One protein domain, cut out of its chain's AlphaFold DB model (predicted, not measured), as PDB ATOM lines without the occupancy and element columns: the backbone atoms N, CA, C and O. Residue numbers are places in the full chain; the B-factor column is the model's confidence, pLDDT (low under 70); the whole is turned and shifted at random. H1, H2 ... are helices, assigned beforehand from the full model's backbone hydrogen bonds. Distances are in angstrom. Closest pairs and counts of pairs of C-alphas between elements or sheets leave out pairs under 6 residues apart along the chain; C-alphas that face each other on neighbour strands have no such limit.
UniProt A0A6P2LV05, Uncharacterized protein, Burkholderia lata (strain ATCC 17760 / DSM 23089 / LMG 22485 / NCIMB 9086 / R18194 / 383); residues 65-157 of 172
ATOM      1  N   ALA A  65      49.790 -59.473 -28.888       50.06
ATOM      2  CA  ALA A  65      49.946 -59.867 -30.284       50.06
ATOM      3  C   ALA A  65      48.635 -59.751 -31.082       50.06
ATOM      4  O   ALA A  65      48.661 -59.234 -32.193       50.06
ATOM      5  N   GLU A  66      47.501 -60.153 -30.509       53.91
ATOM      6  CA  GLU A  66      46.183 -60.043 -31.151       53.91
ATOM      7  C   GLU A  66      45.728 -58.582 -31.255       53.91
ATOM      8  O   GLU A  66      45.246 -58.157 -32.306       53.91
ATOM      9  N   VAL A  67      45.977 -57.774 -30.217       53.44
ATOM     10  CA  VAL A  67      45.742 -56.319 -30.266       53.44
ATOM     11  C   VAL A  67      46.617 -55.666 -31.338       53.44
ATOM     12  O   VAL A  67      46.140 -54.836 -32.111       53.44
ATOM     13  N   HIS A  68      47.890 -56.066 -31.419       55.47
ATOM     14  CA  HIS A  68      48.811 -55.574 -32.437       55.47
ATOM     15  C   HIS A  68      48.339 -55.931 -33.845       55.47
ATOM     16  O   HIS A  68      48.202 -55.046 -34.682       55.47
ATOM     17  N   GLU A  69      48.029 -57.203 -34.100       58.53
ATOM     18  CA  GLU A  69      47.531 -57.664 -35.395       58.53
ATOM     19  C   GLU A  69      46.274 -56.894 -35.817       58.53
ATOM     20  O   GLU A  69      46.156 -56.454 -36.965       58.53
ATOM     21  N   TRP A  70      45.359 -56.667 -34.875       64.62
ATOM     22  CA  TRP A  70      44.117 -55.963 -35.136       64.62
ATOM     23  C   TRP A  70      44.326 -54.485 -35.500       64.62
ATOM     24  O   TRP A  70      43.858 -54.060 -36.561       64.62
ATOM     25  N   PHE A  71      45.063 -53.721 -34.684       65.75
ATOM     26  CA  PHE A  71      45.352 -52.302 -34.945       65.75
ATOM     27  C   PHE A  71      46.212 -52.119 -36.201       65.75
ATOM     28  O   PHE A  71      45.933 -51.234 -37.014       65.75
ATOM     29  N   THR A  72      47.198 -52.994 -36.421       67.69
ATOM     30  CA  THR A  72      48.030 -52.993 -37.629       67.69
ATOM     31  C   THR A  72      47.196 -53.214 -38.885       67.69
ATOM     32  O   THR A  72      47.384 -52.489 -39.860       67.69
ATOM     33  N   ARG A  73      46.234 -54.146 -38.873       67.88
ATOM     34  CA  ARG A  73      45.374 -54.432 -40.035       67.88
ATOM     35  C   ARG A  73      44.563 -53.224 -40.503       67.88
ATOM     36  O   ARG A  73      44.257 -53.119 -41.686       67.88
ATOM     37  N   VAL A  74      44.190 -52.335 -39.588       66.25
ATOM     38  CA  VAL A  74      43.430 -51.115 -39.907       66.25
ATOM     39  C   VAL A  74      44.312 -49.862 -39.969       66.25
ATOM     40  O   VAL A  74      43.801 -48.772 -40.209       66.25
ATOM     41  N   GLY A  75      45.627 -50.004 -39.776       67.31
ATOM     42  CA  GLY A  75      46.613 -48.921 -39.827       67.31
ATOM     43  C   GLY A  75      46.648 -48.012 -38.595       67.31
ATOM     44  O   GLY A  75      47.361 -47.005 -38.606       67.31
ATOM     45  N   PHE A  76      45.897 -48.328 -37.537       76.25
ATOM     46  CA  PHE A  76      45.850 -47.511 -36.326       76.25
ATOM     47  C   PHE A  76      47.154 -47.648 -35.524       76.25
ATOM     48  O   PHE A  76      47.771 -48.717 -35.516       76.25
ATOM     49  N   PRO A  77      47.607 -46.575 -34.846       69.12
ATOM     50  CA  PRO A  77      48.785 -46.647 -33.994       69.12
ATOM     51  C   PRO A  77      48.547 -47.632 -32.848       69.12
ATOM     52  O   PRO A  77      47.448 -47.700 -32.304       69.12
ATOM     53  N   MET A  78      49.592 -48.372 -32.470       67.81
ATOM     54  CA  MET A  78      49.521 -49.279 -31.327       67.81
ATOM     55  C   MET A  78      49.172 -48.473 -30.065       67.81
ATOM     56  O   MET A  78      49.933 -47.549 -29.742       67.81
ATOM     57  N   PRO A  79      48.090 -48.816 -29.344       63.81
ATOM     58  CA  PRO A  79      47.738 -48.117 -28.118       63.81
ATOM     59  C   PRO A  79      48.876 -48.254 -27.103       63.81
ATOM     60  O   PRO A  79      49.524 -49.302 -27.027       63.81
ATOM     61  N   GLN A  80      49.144 -47.180 -26.365       60.94
ATOM     62  CA  GLN A  80      50.080 -47.099 -25.238       60.94
ATOM     63  C   GLN A  80      49.351 -47.083 -23.889       60.94
ATOM     64  O   GLN A  80      49.966 -47.394 -22.873       60.94
ATOM     65  N   THR A  81      48.052 -46.778 -23.911       58.41
ATOM     66  CA  THR A  81      47.193 -46.623 -22.736       58.41
ATOM     67  C   THR A  81      45.921 -47.464 -22.851       58.41
ATOM     68  O   THR A  81      45.505 -47.853 -23.951       58.41
ATOM     69  N   TRP A  82      45.242 -47.721 -21.729       56.78
ATOM     70  CA  TRP A  82      43.954 -48.431 -21.757       56.78
ATOM     71  C   TRP A  82      42.835 -47.594 -22.387       56.78
ATOM     72  O   TRP A  82      41.958 -48.125 -23.078       56.78
ATOM     73  N   ALA A  83      42.879 -46.277 -22.182       56.06
ATOM     74  CA  ALA A  83      41.981 -45.337 -22.841       56.06
ATOM     75  C   ALA A  83      42.162 -45.378 -24.368       56.06
ATOM     76  O   ALA A  83      41.174 -45.457 -25.095       56.06
ATOM     77  N   GLU A  84      43.403 -45.419 -24.863       60.81
ATOM     78  CA  GLU A  84      43.712 -45.531 -26.296       60.81
ATOM     79  C   GLU A  84      43.209 -46.838 -26.904       60.81
ATOM     80  O   GLU A  84      42.625 -46.824 -27.990       60.81
ATOM     81  N   TYR A  85      43.381 -47.959 -26.199       66.38
ATOM     82  CA  TYR A  85      42.866 -49.250 -26.650       66.38
ATOM     83  C   TYR A  85      41.334 -49.245 -26.735       66.38
ATOM     84  O   TYR A  85      40.782 -49.524 -27.801       66.38
ATOM     85  N   ARG A  86      40.635 -48.871 -25.651       65.38
ATOM     86  CA  ARG A  86      39.162 -48.881 -25.609       65.38
ATOM     87  C   ARG A  86      38.547 -47.893 -26.591       65.38
ATOM     88  O   ARG A  86      37.573 -48.224 -27.265       65.38
ATOM     89  N   ALA A  87      39.127 -46.703 -26.706       68.00
ATOM     90  CA  ALA A  87      38.676 -45.712 -27.667       68.00
ATOM     91  C   ALA A  87      38.850 -46.200 -29.108       68.00
ATOM     92  O   ALA A  87      37.915 -46.094 -29.899       68.00
ATOM     93  N   GLY A  88      40.004 -46.794 -29.436       72.19
ATOM     94  CA  GLY A  88      40.240 -47.414 -30.739       72.19
ATOM     95  C   GLY A  88      39.247 -48.542 -31.028       72.19
ATOM     96  O   GLY A  88      38.633 -48.559 -32.094       72.19
ATOM     97  N   GLN A  89      39.015 -49.427 -30.053       75.88
ATOM     98  CA  GLN A  89      38.012 -50.496 -30.118       75.88
ATOM     99  C   GLN A  89      36.624 -49.978 -30.468       75.88
ATOM    100  O   GLN A  89      36.021 -50.407 -31.454       75.88
ATOM    101  N   LYS A  90      36.136 -49.019 -29.686       75.56
ATOM    102  CA  LYS A  90      34.796 -48.457 -29.835       75.56
ATOM    103  C   LYS A  90      34.644 -47.692 -31.143       75.56
ATOM    104  O   LYS A  90      33.647 -47.863 -31.836       75.56
ATOM    105  N   TYR A  91      35.656 -46.913 -31.515       81.69
ATOM    106  CA  TYR A  91      35.677 -46.190 -32.780       81.69
ATOM    107  C   TYR A  91      35.596 -47.135 -33.987       81.69
ATOM    108  O   TYR A  91      34.770 -46.938 -34.877       81.69
ATOM    109  N   ILE A  92      36.424 -48.184 -34.012       77.88
ATOM    110  CA  ILE A  92      36.445 -49.149 -35.120       77.88
ATOM    111  C   ILE A  92      35.143 -49.957 -35.162       77.88
ATOM    112  O   ILE A  92      34.639 -50.222 -36.255       77.88
ATOM    113  N   ALA A  93      34.571 -50.313 -34.010       77.31
ATOM    114  CA  ALA A  93      33.273 -50.981 -33.935       77.31
ATOM    115  C   ALA A  93      32.156 -50.104 -34.522       77.31
ATOM    116  O   ALA A  93      31.474 -50.532 -35.448       77.31
ATOM    117  N   GLU A  94      32.035 -48.848 -34.084       79.19
ATOM    118  CA  GLU A  94      31.023 -47.922 -34.611       79.19
ATOM    119  C   GLU A  94      31.178 -47.662 -36.117       79.19
ATOM    120  O   GLU A  94      30.189 -47.563 -36.848       79.19
ATOM    121  N   LEU A  95      32.416 -47.568 -36.608       82.62
ATOM    122  CA  LEU A  95      32.677 -47.415 -38.037       82.62
ATOM    123  C   LEU A  95      32.346 -48.696 -38.823       82.62
ATOM    124  O   LEU A  95      31.876 -48.619 -39.958       82.62
ATOM    125  N   THR A  96      32.541 -49.869 -38.221       77.69
ATOM    126  CA  THR A  96      32.135 -51.154 -38.807       77.69
ATOM    127  C   THR A  96      30.613 -51.258 -38.889       77.69
ATOM    128  O   THR A  96      30.095 -51.589 -39.951       77.69
ATOM    129  N   ASP A  97      29.888 -50.865 -37.843       73.31
ATOM    130  CA  ASP A  97      28.420 -50.838 -37.845       73.31
ATOM    131  C   ASP A  97      27.875 -49.874 -38.913       73.31
ATOM    132  O   ASP A  97      26.921 -50.183 -39.636       73.31
ATOM    133  N   ALA A  98      28.511 -48.709 -39.075       71.31
ATOM    134  CA  ALA A  98      28.175 -47.768 -40.141       71.31
ATOM    135  C   ALA A  98      28.434 -48.366 -41.536       71.31
ATOM    136  O   ALA A  98      27.623 -48.191 -42.453       71.31
ATOM    137  N   LEU A  99      29.540 -49.097 -41.702       71.75
ATOM    138  CA  LEU A  99      29.888 -49.789 -42.940       71.75
ATOM    139  C   LEU A  99      28.879 -50.894 -43.276       71.75
ATOM    140  O   LEU A  99      28.420 -50.967 -44.419       71.75
ATOM    141  N   ASP A 100      28.497 -51.706 -42.294       66.56
ATOM    142  CA  ASP A 100      27.517 -52.782 -42.442       66.56
ATOM    143  C   ASP A 100      26.117 -52.233 -42.703       66.56
ATOM    144  O   ASP A 100      25.405 -52.745 -43.570       66.56
ATOM    145  N   THR A 101      25.749 -51.113 -42.080       65.19
ATOM    146  CA  THR A 101      24.514 -50.395 -42.414       65.19
ATOM    147  C   THR A 101      24.470 -50.078 -43.910       65.19
ATOM    148  O   THR A 101      23.470 -50.353 -44.569       65.19
ATOM    149  N   VAL A 102      25.555 -49.560 -44.497       58.53
ATOM    150  CA  VAL A 102      25.597 -49.262 -45.939       58.53
ATOM    151  C   VAL A 102      25.627 -50.532 -46.791       58.53
ATOM    152  O   VAL A 102      24.858 -50.641 -47.747       58.53
ATOM    153  N   ARG A 103      26.516 -51.478 -46.476       62.12
ATOM    154  CA  ARG A 103      26.781 -52.662 -47.309       62.12
ATOM    155  C   ARG A 103      25.678 -53.707 -47.238       62.12
ATOM    156  O   ARG A 103      25.398 -54.341 -48.250       62.12
ATOM    157  N   VAL A 104      25.081 -53.885 -46.067       60.69
ATOM    158  CA  VAL A 104      24.055 -54.894 -45.789       60.69
ATOM    159  C   VAL A 104      22.680 -54.239 -45.757       60.69
ATOM    160  O   VAL A 104      21.807 -54.622 -46.533       60.69
ATOM    161  N   GLY A 105      22.500 -53.205 -44.930       47.59
ATOM    162  CA  GLY A 105      21.205 -52.536 -44.751       47.59
ATOM    163  C   GLY A 105      20.718 -51.777 -45.991       47.59
ATOM    164  O   GLY A 105      19.522 -51.739 -46.271       47.59
ATOM    165  N   TYR A 106      21.643 -51.222 -46.780       54.88
ATOM    166  CA  TYR A 106      21.349 -50.457 -47.999       54.88
ATOM    167  C   TYR A 106      22.051 -51.020 -49.246       54.88
ATOM    168  O   TYR A 106      22.333 -50.270 -50.181       54.88
ATOM    169  N   ALA A 107      22.285 -52.335 -49.309       54.38
ATOM    170  CA  ALA A 107      23.071 -52.996 -50.361       54.38
ATOM    171  C   ALA A 107      22.710 -52.581 -51.806       54.38
ATOM    172  O   ALA A 107      23.585 -52.397 -52.651       54.38
ATOM    173  N   HIS A 108      21.416 -52.403 -52.100       61.53
ATOM    174  CA  HIS A 108      20.921 -52.050 -53.438       61.53
ATOM    175  C   HIS A 108      20.898 -50.540 -53.726       61.53
ATOM    176  O   HIS A 108      20.712 -50.133 -54.871       61.53
ATOM    177  N   ILE A 109      21.069 -49.708 -52.697       64.75
ATOM    178  CA  ILE A 109      21.014 -48.240 -52.749       64.75
ATOM    179  C   ILE A 109      22.018 -47.623 -51.749       64.75
ATOM    180  O   ILE A 109      21.627 -46.845 -50.875       64.75
ATOM    181  N   PRO A 110      23.325 -47.918 -51.864       65.50
ATOM    182  CA  PRO A 110      24.323 -47.567 -50.845       65.50
ATOM    183  C   PRO A 110      24.452 -46.053 -50.605       65.50
ATOM    184  O   PRO A 110      24.731 -45.622 -49.490       65.50
ATOM    185  N   GLN A 111      24.155 -45.226 -51.614       74.00
ATOM    186  CA  GLN A 111      24.089 -43.760 -51.500       74.00
ATOM    187  C   GLN A 111      23.077 -43.286 -50.436       74.00
ATOM    188  O   GLN A 111      23.319 -42.309 -49.721       74.00
ATOM    189  N   ASN A 112      21.956 -44.001 -50.285       73.88
ATOM    190  CA  ASN A 112      20.961 -43.704 -49.255       73.88
ATOM    191  C   ASN A 112      21.465 -44.111 -47.867       73.88
ATOM    192  O   ASN A 112      21.236 -43.369 -46.915       73.88
ATOM    193  N   GLY A 113      22.204 -45.220 -47.765       65.62
ATOM    194  CA  GLY A 113      22.869 -45.631 -46.528       65.62
ATOM    195  C   GLY A 113      23.911 -44.610 -46.068       65.62
ATOM    196  O   GLY A 113      23.884 -44.170 -44.922       65.62
ATOM    197  N   VAL A 114      24.764 -44.133 -46.977       76.06
ATOM    198  CA  VAL A 114      25.737 -43.066 -46.679       76.06
ATOM    199  C   VAL A 114      25.026 -41.788 -46.217       76.06
ATOM    200  O   VAL A 114      25.415 -41.173 -45.225       76.06
ATOM    201  N   SER A 115      23.936 -41.406 -46.889       75.81
ATOM    202  CA  SER A 115      23.124 -40.244 -46.505       75.81
ATOM    203  C   SER A 115      22.433 -40.416 -45.148       75.81
ATOM    204  O   SER A 115      22.247 -39.436 -44.425       75.81
ATOM    205  N   PHE A 116      22.040 -41.643 -44.802       75.31
ATOM    206  CA  PHE A 116      21.484 -41.990 -43.498       75.31
ATOM    207  C   PHE A 116      22.539 -41.837 -42.399       75.31
ATOM    208  O   PHE A 116      22.297 -41.107 -41.438       75.31
ATOM    209  N   ILE A 117      23.735 -42.410 -42.584       77.25
ATOM    210  CA  ILE A 117      24.840 -42.276 -41.625       77.25
ATOM    211  C   ILE A 117      25.247 -40.814 -41.455       77.25
ATOM    212  O   ILE A 117      25.403 -40.359 -40.327       77.25
ATOM    213  N   LYS A 118      25.303 -40.028 -42.537       83.25
ATOM    214  CA  LYS A 118      25.580 -38.585 -42.452       83.25
ATOM    215  C   LYS A 118      24.632 -37.842 -41.509       83.25
ATOM    216  O   LYS A 118      25.039 -36.869 -40.881       83.25
ATOM    217  N   LYS A 119      23.366 -38.264 -41.440       76.25
ATOM    218  CA  LYS A 119      22.346 -37.646 -40.585       76.25
ATOM    219  C   LYS A 119      22.375 -38.185 -39.156       76.25
ATOM    220  O   LYS A 119      22.229 -37.392 -38.236       76.25
ATOM    221  N   GLN A 120      22.528 -39.500 -38.983       78.81
ATOM    222  CA  GLN A 120      22.467 -40.161 -37.671       78.81
ATOM    223  C   GLN A 120      23.776 -40.055 -36.891       78.81
ATOM    224  O   GLN A 120      23.768 -39.755 -35.701       78.81
ATOM    225  N   SER A 121      24.899 -40.225 -37.584       81.31
ATOM    226  CA  SER A 121      26.240 -40.218 -37.005       81.31
ATOM    227  C   SER A 121      27.172 -39.359 -37.864       81.31
ATOM    228  O   SER A 121      28.057 -39.896 -38.534       81.31
ATOM    229  N   PRO A 122      27.024 -38.015 -37.850       86.62
ATOM    230  CA  PRO A 122      27.832 -37.117 -38.679       86.62
ATOM    231  C   PRO A 122      29.344 -37.315 -38.502       86.62
ATOM    232  O   PRO A 122      30.094 -37.172 -39.461       86.62
ATOM    233  N   ARG A 123      29.785 -37.704 -37.297       86.69
ATOM    234  CA  ARG A 123      31.190 -38.016 -36.989       86.69
ATOM    235  C   ARG A 123      31.743 -39.228 -37.748       86.69
ATOM    236  O   ARG A 123      32.926 -39.257 -38.051       86.69
ATOM    237  N   MET A 124      30.885 -40.196 -38.082       87.69
ATOM    238  CA  MET A 124      31.261 -41.399 -38.835       87.69
ATOM    239  C   MET A 124      31.159 -41.215 -40.340       87.69
ATOM    240  O   MET A 124      31.592 -42.086 -41.082       87.69
ATOM    241  N   TYR A 125      30.623 -40.089 -40.814       91.88
ATOM    242  CA  TYR A 125      30.446 -39.858 -42.241       91.88
ATOM    243  C   TYR A 125      31.773 -39.849 -43.008       91.88
ATOM    244  O   TYR A 125      31.927 -40.620 -43.951       91.88
ATOM    245  N   GLU A 126      32.721 -38.998 -42.606       93.25
ATOM    246  CA  GLU A 126      34.002 -38.870 -43.313       93.25
ATOM    247  C   GLU A 126      34.814 -40.178 -43.255       93.25
ATOM    248  O   GLU A 126      35.215 -40.672 -44.312       93.25
ATOM    249  N   PRO A 127      34.969 -40.827 -42.080       91.75
ATOM    250  CA  PRO A 127      35.641 -42.121 -41.998       91.75
ATOM    251  C   PRO A 127      34.956 -43.212 -42.826       91.75
ATOM    252  O   PRO A 127      35.630 -43.982 -43.501       91.75
ATOM    253  N   LEU A 128      33.620 -43.268 -42.834       87.94
ATOM    254  CA  LEU A 128      32.866 -44.247 -43.624       87.94
ATOM    255  C   LEU A 128      33.116 -44.081 -45.121       87.94
ATOM    256  O   LEU A 128      33.300 -45.076 -45.823       87.94
ATOM    257  N   VAL A 129      33.118 -42.840 -45.614       92.75
ATOM    258  CA  VAL A 129      33.398 -42.554 -47.027       92.75
ATOM    259  C   VAL A 129      34.802 -43.034 -47.393       92.75
ATOM    260  O   VAL A 129      34.940 -43.737 -48.392       92.75
ATOM    261  N   LEU A 130      35.798 -42.744 -46.552       91.88
ATOM    262  CA  LEU A 130      37.183 -43.189 -46.728       91.88
ATOM    263  C   LEU A 130      37.305 -44.726 -46.752       91.88
ATOM    264  O   LEU A 130      37.880 -45.285 -47.687       91.88
ATOM    265  N   VAL A 131      36.695 -45.443 -45.797       87.69
ATOM    266  CA  VAL A 131      36.714 -46.923 -45.795       87.69
ATOM    267  C   VAL A 131      36.042 -47.498 -47.040       87.69
ATOM    268  O   VAL A 131      36.517 -48.492 -47.593       87.69
ATOM    269  N   LEU A 132      34.930 -46.908 -47.484       80.81
ATOM    270  CA  LEU A 132      34.201 -47.379 -48.660       80.81
ATOM    271  C   LEU A 132      34.984 -47.180 -49.964       80.81
ATOM    272  O   LEU A 132      34.843 -48.017 -50.856       80.81
ATOM    273  N   SER A 133      35.777 -46.112 -50.091       88.50
ATOM    274  CA  SER A 133      36.534 -45.803 -51.310       88.50
ATOM    275  C   SER A 133      37.929 -46.424 -51.344       88.50
ATOM    276  O   SER A 133      38.346 -46.931 -52.384       88.50
ATOM    277  N   GLU A 134      38.650 -46.376 -50.225       85.94
ATOM    278  CA  GLU A 134      40.097 -46.626 -50.162       85.94
ATOM    279  C   GLU A 134      40.486 -47.648 -49.079       85.94
ATOM    280  O   GLU A 134      41.642 -48.060 -48.997       85.94
ATOM    281  N   GLY A 135      39.526 -48.111 -48.274       84.56
ATOM    282  CA  GLY A 135      39.747 -49.103 -47.223       84.56
ATOM    283  C   GLY A 135      40.234 -48.506 -45.900       84.56
ATOM    284  O   GLY A 135      40.388 -47.298 -45.750       84.56
ATOM    285  N   TRP A 136      40.456 -49.368 -44.906       81.12
ATOM    286  CA  TRP A 136      40.731 -48.955 -43.522       81.12
ATOM    287  C   TRP A 136      42.011 -48.130 -43.347       81.12
ATOM    288  O   TRP A 136      42.019 -47.182 -42.563       81.12
ATOM    289  N   GLU A 137      43.060 -48.419 -44.119       81.88
ATOM    290  CA  GLU A 137      44.321 -47.667 -44.047       81.88
ATOM    291  C   GLU A 137      44.139 -46.176 -44.367       81.88
ATOM    292  O   GLU A 137      44.842 -45.333 -43.809       81.88
ATOM    293  N   SER A 138      43.174 -45.821 -45.224       85.31
ATOM    294  CA  SER A 138      42.887 -44.421 -45.563       85.31
ATOM    295  C   SER A 138      42.357 -43.629 -44.363       85.31
ATOM    296  O   SER A 138      42.751 -42.479 -44.166       85.31
ATOM    297  N   VAL A 139      41.561 -44.261 -43.492       87.12
ATOM    298  CA  VAL A 139      41.063 -43.655 -42.248       87.12
ATOM    299  C   VAL A 139      42.206 -43.398 -41.282       87.12
ATOM    300  O   VAL A 139      42.329 -42.299 -40.740       87.12
ATOM    301  N   ALA A 140      43.081 -44.384 -41.095       79.00
ATOM    302  CA  ALA A 140      44.243 -44.216 -40.236       79.00
ATOM    303  C   ALA A 140      45.192 -43.126 -40.757       79.00
ATOM    304  O   ALA A 140      45.660 -42.283 -39.985       79.00
ATOM    305  N   ASN A 141      45.439 -43.089 -42.069       83.00
ATOM    306  CA  ASN A 141      46.247 -42.049 -42.705       83.00
ATOM    307  C   ASN A 141      45.622 -40.661 -42.547       83.00
ATOM    308  O   ASN A 141      46.337 -39.705 -42.242       83.00
ATOM    309  N   TRP A 142      44.302 -40.550 -42.695       87.62
ATOM    310  CA  TRP A 142      43.578 -39.308 -42.463       87.62
ATOM    311  C   TRP A 142      43.740 -38.830 -41.015       87.62
ATOM    312  O   TRP A 142      44.191 -37.707 -40.797       87.62
ATOM    313  N   HIS A 143      43.506 -39.687 -40.018       83.00
ATOM    314  CA  HIS A 143      43.707 -39.326 -38.609       83.00
ATOM    315  C   HIS A 143      45.152 -38.947 -38.282       83.00
ATOM    316  O   HIS A 143      45.392 -38.022 -37.502       83.00
ATOM    317  N   LYS A 144      46.125 -39.617 -38.908       76.75
ATOM    318  CA  LYS A 144      47.546 -39.285 -38.777       76.75
ATOM    319  C   LYS A 144      47.863 -37.896 -39.331       76.75
ATOM    320  O   LYS A 144      48.597 -37.155 -38.686       76.75
ATOM    321  N   GLN A 145      47.318 -37.540 -40.496       83.31
ATOM    322  CA  GLN A 145      47.512 -36.225 -41.121       83.31
ATOM    323  C   GLN A 145      46.787 -35.106 -40.367       83.31
ATOM    324  O   GLN A 145      47.309 -34.001 -40.263       83.31
ATOM    325  N   GLN A 146      45.596 -35.391 -39.838       81.06
ATOM    326  CA  GLN A 146      44.791 -34.426 -39.087       81.06
ATOM    327  C   GLN A 146      45.188 -34.329 -37.607       81.06
ATOM    328  O   GLN A 146      44.687 -33.462 -36.899       81.06
ATOM    329  N   HIS A 147      46.081 -35.201 -37.127       76.25
ATOM    330  CA  HIS A 147      46.481 -35.297 -35.721       76.25
ATOM    331  C   HIS A 147      45.300 -35.518 -34.750       76.25
ATOM    332  O   HIS A 147      45.296 -35.005 -33.634       76.25
ATOM    333  N   THR A 148      44.302 -36.311 -35.152       78.44
ATOM    334  CA  THR A 148      43.026 -36.464 -34.421       78.44
ATOM    335  C   THR A 148      42.925 -37.721 -33.551       78.44
ATOM    336  O   THR A 148      41.900 -37.926 -32.910       78.44
ATOM    337  N   PHE A 149      43.968 -38.553 -33.443       74.62
ATOM    338  CA  PHE A 149      43.912 -39.751 -32.588       74.62
ATOM    339  C   PHE A 149      43.652 -39.427 -31.113       74.62
ATOM    340  O   PHE A 149      42.801 -40.060 -30.504       74.62
ATOM    341  N   ALA A 150      44.294 -38.398 -30.553       70.44
ATOM    342  CA  ALA A 150      44.036 -37.977 -29.171       70.44
ATOM    343  C   ALA A 150      42.579 -37.518 -28.960       70.44
ATOM    344  O   ALA A 150      42.003 -37.731 -27.896       70.44
ATOM    345  N   GLN A 151      41.969 -36.928 -29.991       70.38
ATOM    346  CA  GLN A 151      40.557 -36.560 -29.967       70.38
ATOM    347  C   GLN A 151      39.657 -37.801 -29.971       70.38
ATOM    348  O   GLN A 151      38.687 -37.827 -29.223       70.38
ATOM    349  N   ILE A 152      39.996 -38.847 -30.735       73.81
ATOM    350  CA  ILE A 152      39.292 -40.139 -30.664       73.81
ATOM    351  C   ILE A 152      39.381 -40.702 -29.244       73.81
ATOM    352  O   ILE A 152      38.370 -41.114 -28.691       73.81
ATOM    353  N   VAL A 153      40.556 -40.675 -28.614       65.31
ATOM    354  CA  VAL A 153      40.683 -41.128 -27.219       65.31
ATOM    355  C   VAL A 153      39.728 -40.358 -26.319       65.31
ATOM    356  O   VAL A 153      38.906 -40.961 -25.646       65.31
ATOM    357  N   PHE A 154      39.752 -39.030 -26.383       68.75
ATOM    358  CA  PHE A 154      38.887 -38.189 -25.562       68.75
ATOM    359  C   PHE A 154      37.383 -38.398 -25.816       68.75
ATOM    360  O   PHE A 154      36.587 -38.401 -24.880       68.75
ATOM    361  N   GLU A 155      36.967 -38.552 -27.074       70.94
ATOM    362  CA  GLU A 155      35.554 -38.702 -27.442       70.94
ATOM    363  C   GLU A 155      34.961 -40.052 -27.025       70.94
ATOM    364  O   GLU A 155      33.752 -40.142 -26.788       70.94
ATOM    365  N   TYR A 156      35.793 -41.092 -26.959       67.50
ATOM    366  CA  TYR A 156      35.362 -42.468 -26.716       67.50
ATOM    367  C   TYR A 156      35.790 -43.013 -25.355       67.50
ATOM    368  O   TYR A 156      35.282 -44.064 -24.955       67.50
ATOM    369  N   ASP A 157      36.659 -42.308 -24.631       63.44
ATOM    370  CA  ASP A 157      37.002 -42.633 -23.257       63.44
ATOM    371  C   ASP A 157      35.829 -42.319 -22.319       63.44
ATOM    372  O   ASP A 157      35.378 -41.184 -22.157       63.44
TER     373      ASP A 157
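This is residues 65 to 157 of the 172 residues of an uncharacterized protein of Burkholderia lata (strain ATCC 17760 / DSM 23089 / LMG 22485 / NCIMB 9086 / R18194 / 383) (UniProt A0A6P2LV05). The long helix H2 makes the longest axis; H3 folds back from its end, H4 crosses it, H5 packs on H4, and H6 crosses H2 near its beginning. The printed part has 93 residues, with six named helices, H1 to H6 in chain order, and no named strand: all helix. It is compact, with a radius of gyration of the C-alphas of 13.3 A, and spans 40 by 24 by 21 A.

H2, residues 82 to 105, measures 32.6 A from C-alpha 82 at (43.954, -48.431, -21.757). H1 is 65 to 73, H3 110 to 120, H4 122 to 134, H5 136 to 146, H6 149 to 156, ending at (35.362, -42.468, -26.716).

H2 and H3 form a hairpin, C-alphas 102 and 113 closest at 4.6 A. H2 touches H6, C-alphas 87 and 156 closest at 4.7 A, about perpendicular at 78 degrees. H4 touches H5, C-alphas 127 and 139 closest at 5.6 A. H1 and H2 are near each other. O i to N i+4 pairs are within hydrogen-bond range throughout, except in H4, 7 of 9.

The printed part has no cut and no long link; 38 residues have pLDDT under 70.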